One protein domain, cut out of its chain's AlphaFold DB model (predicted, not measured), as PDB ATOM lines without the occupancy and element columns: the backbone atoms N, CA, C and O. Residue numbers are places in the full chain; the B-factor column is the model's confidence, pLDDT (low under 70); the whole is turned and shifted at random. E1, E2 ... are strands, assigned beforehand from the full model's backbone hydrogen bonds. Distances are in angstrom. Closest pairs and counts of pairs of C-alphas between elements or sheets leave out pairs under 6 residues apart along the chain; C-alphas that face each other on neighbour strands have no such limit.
ATOM      1  N   PRO A  39     238.666  -0.115  53.395       83.06
ATOM      2  CA  PRO A  39     239.057  -0.980  54.500       83.06
ATOM      3  C   PRO A  39     238.526  -0.451  55.838       83.06
ATOM      4  O   PRO A  39     238.280   0.744  56.001       83.06
ATOM      5  N   THR A  40     238.358  -1.339  56.814       79.69
ATOM      6  CA  THR A  40     238.020  -0.926  58.182       79.69
ATOM      7  C   THR A  40     239.253  -0.393  58.909       79.69
ATOM      8  O   THR A  40     240.384  -0.778  58.618       79.69
ATOM      9  N   GLY A  41     239.046   0.499  59.876       79.38
ATOM     10  CA  GLY A  41     240.119   1.120  60.653       79.38
ATOM     11  C   GLY A  41     240.882   2.229  59.925       79.38
ATOM     12  O   GLY A  41     241.887   2.699  60.452       79.38
ATOM     13  N   THR A  42     240.425   2.661  58.749       86.50
ATOM     14  CA  THR A  42     241.007   3.784  58.005       86.50
ATOM     15  C   THR A  42     240.242   5.078  58.263       86.50
ATOM     16  O   THR A  42     239.045   5.072  58.562       86.50
ATOM     17  N   LEU A  43     240.949   6.201  58.142       89.75
ATOM     18  CA  LEU A  43     240.335   7.513  57.981       89.75
ATOM     19  C   LEU A  43     240.098   7.750  56.493       89.75
ATOM     20  O   LEU A  43     240.996   7.523  55.684       89.75
ATOM     21  N   VAL A  44     238.894   8.191  56.153       89.50
ATOM     22  CA  VAL A  44     238.480   8.481  54.784       89.50
ATOM     23  C   VAL A  44     237.939   9.900  54.736       89.50
ATOM     24  O   VAL A  44     237.101  10.270  55.556       89.50
ATOM     25  N   ALA A  45     238.405  10.676  53.768       88.75
ATOM     26  CA  ALA A  45     237.856  11.975  53.421       88.75
ATOM     27  C   ALA A  45     237.439  11.943  51.948       88.75
ATOM     28  O   ALA A  45     238.049  11.241  51.140       88.75
ATOM     29  N   VAL A  46     236.369  12.660  51.622       86.75
ATOM     30  CA  VAL A  46     235.951  12.882  50.237       86.75
ATOM     31  C   VAL A  46     236.459  14.254  49.845       86.75
ATOM     32  O   VAL A  46     235.985  15.237  50.404       86.75
ATOM     33  N   ASP A  47     237.398  14.319  48.907       88.69
ATOM     34  CA  ASP A  47     237.985  15.590  48.468       88.69
ATOM     35  C   ASP A  47     237.077  16.325  47.472       88.69
ATOM     36  O   ASP A  47     236.929  17.544  47.527       88.69
ATOM     37  N   GLU A  48     236.429  15.576  46.577       89.75
ATOM     38  CA  GLU A  48     235.566  16.102  45.522       89.75
ATOM     39  C   GLU A  48     234.520  15.054  45.119       89.75
ATOM     40  O   GLU A  48     234.799  13.854  45.081       89.75
ATOM     41  N   VAL A  49     233.313  15.511  44.788       89.44
ATOM     42  CA  VAL A  49     232.276  14.710  44.131       89.44
ATOM     43  C   VAL A  49     231.963  15.337  42.782       89.44
ATOM     44  O   VAL A  49     231.576  16.502  42.717       89.44
ATOM     45  N   GLN A  50     232.084  14.554  41.715       92.62
ATOM     46  CA  GLN A  50     231.669  14.950  40.372       92.62
ATOM     47  C   GLN A  50     230.394  14.203  39.994       92.62
ATOM     48  O   GLN A  50     230.308  12.985  40.142       92.62
ATOM     49  N   VAL A  51     229.394  14.951  39.534       89.75
ATOM     50  CA  VAL A  51     228.102  14.426  39.092       89.75
ATOM     51  C   VAL A  51     227.920  14.795  37.630       89.75
ATOM     52  O   VAL A  51     227.877  15.978  37.300       89.75
ATOM     53  N   GLU A  52     227.817  13.785  36.775       93.25
ATOM     54  CA  GLU A  52     227.431  13.941  35.375       93.25
ATOM     55  C   GLU A  52     225.914  13.776  35.254       93.25
ATOM     56  O   GLU A  52     225.347  12.792  35.740       93.25
ATOM     57  N   ASP A  53     225.245  14.757  34.654       88.81
ATOM     58  CA  ASP A  53     223.813  14.674  34.385       88.81
ATOM     59  C   ASP A  53     223.504  13.925  33.076       88.81
ATOM     60  O   ASP A  53     224.382  13.562  32.297       88.81
ATOM     61  N   VAL A  54     222.217  13.697  32.804       90.62
ATOM     62  CA  VAL A  54     221.762  12.991  31.589       90.62
ATOM     63  C   VAL A  54     222.067  13.735  30.282       90.62
ATOM     64  O   VAL A  54     221.910  13.157  29.208       90.62
ATOM     65  N   MET A  55     222.470  15.006  30.360       93.62
ATOM     66  CA  MET A  55     222.885  15.827  29.222       93.62
ATOM     67  C   MET A  55     224.414  15.834  29.046       93.62
ATOM     68  O   MET A  55     224.913  16.502  28.139       93.62
ATOM     69  N   GLY A  56     225.156  15.101  29.884       91.81
ATOM     70  CA  GLY A  56     226.618  15.030  29.862       91.81
ATOM     71  C   GLY A  56     227.308  16.230  30.516       91.81
ATOM     72  O   GLY A  56     228.512  16.423  30.337       91.81
ATOM     73  N   LEU A  57     226.579  17.073  31.256       94.94
ATOM     74  CA  LEU A  57     227.177  18.178  32.002       94.94
ATOM     75  C   LEU A  57     227.697  17.663  33.342       94.94
ATOM     76  O   LEU A  57     226.953  17.105  34.147       94.94
ATOM     77  N   THR A  58     228.981  17.897  33.601       95.56
ATOM     78  CA  THR A  58     229.612  17.539  34.874       95.56
ATOM     79  C   THR A  58     229.602  18.725  35.833       95.56
ATOM     80  O   THR A  58     230.100  19.804  35.513       95.56
ATOM     81  N   THR A  59     229.076  18.514  37.036       91.62
ATOM     82  CA  THR A  59     229.125  19.466  38.151       91.62
ATOM     83  C   THR A  59     229.989  18.910  39.274       91.62
ATOM     84  O   THR A  59     229.781  17.784  39.718       91.62
ATOM     85  N   SER A  60     230.920  19.721  39.772       92.62
ATOM     86  CA  SER A  60     231.757  19.388  40.926       92.62
ATOM     87  C   SER A  60     231.198  19.977  42.224       92.62
ATOM     88  O   SER A  60     230.650  21.086  42.247       92.62
ATOM     89  N   LYS A  61     231.332  19.227  43.317       88.38
ATOM     90  CA  LYS A  61     230.992  19.631  44.682       88.38
ATOM     91  C   LYS A  61     232.134  19.268  45.625       88.38
ATOM     92  O   LYS A  61     232.617  18.140  45.625       88.38
ATOM     93  N   LEU A  62     232.514  20.228  46.461       88.12
ATOM     94  CA  LEU A  62     233.493  20.041  47.528       88.12
ATOM     95  C   LEU A  62     232.795  19.633  48.837       88.12
ATOM     96  O   LEU A  62     231.630  19.995  49.047       88.12
ATOM     97  N   PRO A  63     233.484  18.903  49.731       81.38
ATOM     98  CA  PRO A  63     232.971  18.568  51.053       81.38
ATOM     99  C   PRO A  63     232.742  19.819  51.911       81.38
ATOM    100  O   PRO A  63     233.433  20.832  51.794       81.38
ATOM    101  N   ILE A  64     231.791  19.722  52.842       81.50
ATOM    102  CA  ILE A  64     231.559  20.746  53.866       81.50
ATOM    103  C   ILE A  64     232.670  20.633  54.920       81.50
ATOM    104  O   ILE A  64     232.728  19.659  55.668       81.50
ATOM    105  N   ALA A  65     233.565  21.621  54.966       75.44
ATOM    106  CA  ALA A  65     234.799  21.552  55.750       75.44
ATOM    107  C   ALA A  65     234.634  21.835  57.256       75.44
ATOM    108  O   ALA A  65     235.548  21.567  58.026       75.44
ATOM    109  N   ASP A  66     233.506  22.380  57.709       79.56
ATOM    110  CA  ASP A  66     233.268  22.789  59.104       79.56
ATOM    111  C   ASP A  66     232.380  21.806  59.891       79.56
ATOM    112  O   ASP A  66     232.220  21.910  61.116       79.56
ATOM    113  N   TRP A  67     231.868  20.770  59.224       78.00
ATOM    114  CA  TRP A  67     230.910  19.836  59.800       78.00
ATOM    115  C   TRP A  67     231.269  18.370  59.530       78.00
ATOM    116  O   TRP A  67     231.834  18.014  58.503       78.00
ATOM    117  N   SER A  68     230.971  17.490  60.490       79.06
ATOM    118  CA  SER A  68     231.231  16.052  60.359       79.06
ATOM    119  C   SER A  68     230.413  15.229  61.345       79.06
ATOM    120  O   SER A  68     230.434  15.513  62.548       79.06
ATOM    121  N   PHE A  69     229.805  14.143  60.876       74.81
ATOM    122  CA  PHE A  69     229.371  13.065  61.764       74.81
ATOM    123  C   PHE A  69     230.576  12.267  62.278       74.81
ATOM    124  O   PHE A  69     231.559  12.094  61.568       74.81
ATOM    125  N   PHE A  70     230.489  11.775  63.520       77.12
ATOM    126  CA  PHE A  70     231.522  10.936  64.149       77.12
ATOM    127  C   PHE A  70     232.939  11.543  64.127       77.12
ATOM    128  O   PHE A  70     233.917  10.831  63.916       77.12
ATOM    129  N   ARG A  71     233.044  12.860  64.370       82.94
ATOM    130  CA  ARG A  71     234.318  13.594  64.406       82.94
ATOM    131  C   ARG A  71     235.355  12.885  65.277       82.94
ATOM    132  O   ARG A  71     235.106  12.611  66.452       82.94
ATOM    133  N   VAL A  72     236.536  12.665  64.710       84.19
ATOM    134  CA  VAL A  72     237.682  12.117  65.434       84.19
ATOM    135  C   VAL A  72     238.464  13.266  66.067       84.19
ATOM    136  O   VAL A  72     238.849  14.221  65.396       84.19
ATOM    137  N   SER A  73     238.684  13.208  67.379       82.31
ATOM    138  CA  SER A  73     239.470  14.225  68.086       82.31
ATOM    139  C   SER A  73     240.897  14.307  67.526       82.31
ATOM    140  O   SER A  73     241.556  13.282  67.363       82.31
ATOM    141  N   GLY A  74     241.374  15.527  67.255       86.69
ATOM    142  CA  GLY A  74     242.704  15.771  66.680       86.69
ATOM    143  C   GLY A  74     242.801  15.574  65.162       86.69
ATOM    144  O   GLY A  74     243.908  15.530  64.632       86.69
ATOM    145  N   ARG A  75     241.666  15.435  64.468       88.56
ATOM    146  CA  ARG A  75     241.571  15.266  63.012       88.56
ATOM    147  C   ARG A  75     240.757  16.381  62.366       88.56
ATOM    148  O   ARG A  75     240.018  17.085  63.060       88.56
ATOM    149  N   ALA A  76     240.926  16.553  61.055       84.62
ATOM    150  CA  ALA A  76     240.171  17.550  60.307       84.62
ATOM    151  C   ALA A  76     238.675  17.197  60.305       84.62
ATOM    152  O   ALA A  76     238.279  16.032  60.399       84.62
ATOM    153  N   ALA A  77     237.820  18.215  60.212       80.62
ATOM    154  CA  ALA A  77     236.414  17.974  59.925       80.62
ATOM    155  C   ALA A  77     236.281  17.361  58.513       80.62
ATOM    156  O   ALA A  77     237.105  17.615  57.643       80.62
ATOM    157  N   ALA A  78     235.277  16.499  58.338       82.62
ATOM    158  CA  ALA A  78     235.041  15.610  57.192       82.62
ATOM    159  C   ALA A  78     235.953  14.365  57.066       82.62
ATOM    160  O   ALA A  78     235.644  13.491  56.257       82.62
ATOM    161  N   GLU A  79     236.980  14.194  57.909       87.44
ATOM    162  CA  GLU A  79     237.684  12.905  58.033       87.44
ATOM    163  C   GLU A  79     236.844  11.913  58.855       87.44
ATOM    164  O   GLU A  79     236.671  12.055  60.071       87.44
ATOM    165  N   LEU A  80     236.318  10.884  58.189       85.94
ATOM    166  CA  LEU A  80     235.492   9.849  58.796       85.94
ATOM    167  C   LEU A  80     236.320   8.597  59.090       85.94
ATOM    168  O   LEU A  80     236.928   8.007  58.200       85.94
ATOM    169  N   LEU A  81     236.289   8.133  60.340       85.62
ATOM    170  CA  LEU A  81     236.826   6.821  60.689       85.62
ATOM    171  C   LEU A  81     235.846   5.732  60.254       85.62
ATOM    172  O   LEU A  81     234.738   5.638  60.790       85.62
ATOM    173  N   VAL A  82     236.276   4.859  59.345       84.38
ATOM    174  CA  VAL A  82     235.552   3.627  59.029       84.38
ATOM    175  C   VAL A  82     235.733   2.680  60.204       84.38
ATOM    176  O   VAL A  82     236.720   1.951  60.308       84.38
ATOM    177  N   LEU A  83     234.800   2.746  61.152       75.75
ATOM    178  CA  LEU A  83     234.888   1.991  62.394       75.75
ATOM    179  C   LEU A  83     234.977   0.486  62.092       75.75
ATOM    180  O   LEU A  83     234.104  -0.044  61.402       75.75
ATOM    181  N   PRO A  84     235.984  -0.231  62.625       70.62
ATOM    182  CA  PRO A  84     235.964  -1.682  62.593       70.62
ATOM    183  C   PRO A  84     234.794  -2.153  63.457       70.62
ATOM    184  O   PRO A  84     234.819  -2.048  64.684       70.62
TER     185      PRO A  84
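AT A GLANCE: This is residues 39 to 84 of the 271 residues of an uncharacterized protein of Catenulispora sp. 13_1_20CM_3_70_7 (UniProt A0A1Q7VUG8). With little regular structure, the printed part is a long, flat loop: a narrow hairpin, E1 and E2, makes one end, and a wide unnamed stretch, residues 62 to 84, turns at the other end and comes back beside the first residues. There residues 43 to 44 pair antiparallel with residues 80 to 81. The 46 residues hold no named helix and two strands, E1 then E2, in one antiparallel sheet; the class is all strand, with 8 residues in named elements. It is only just loose, close to extended, with a radius of gyration of the C-alphas of 13.7 A and spans of 41 by 24 by 13 A.

HOW THE PARTS SIT: Look at E1, residues 49 to 52, and E2, residues 58 to 61: this hairpin is antiparallel at 158 degrees, with N 49 and O 61 2.8 A apart, within hydrogen-bond range.

IN THESE COORDINATES: Find C-alpha 49 at (232.276, 14.710, 44.131); E1 runs 10.0 A from there. E2 runs 10.1 A to C-alpha 61 at (230.992, 19.631, 44.682).

THE WHOLE: The C-alphas farthest apart, Met 55 and Gly 74, are 42.4 A apart. The printed part has no cut, its E1 to E2 link is tight, and no printed residue is under 70 in pLDDT.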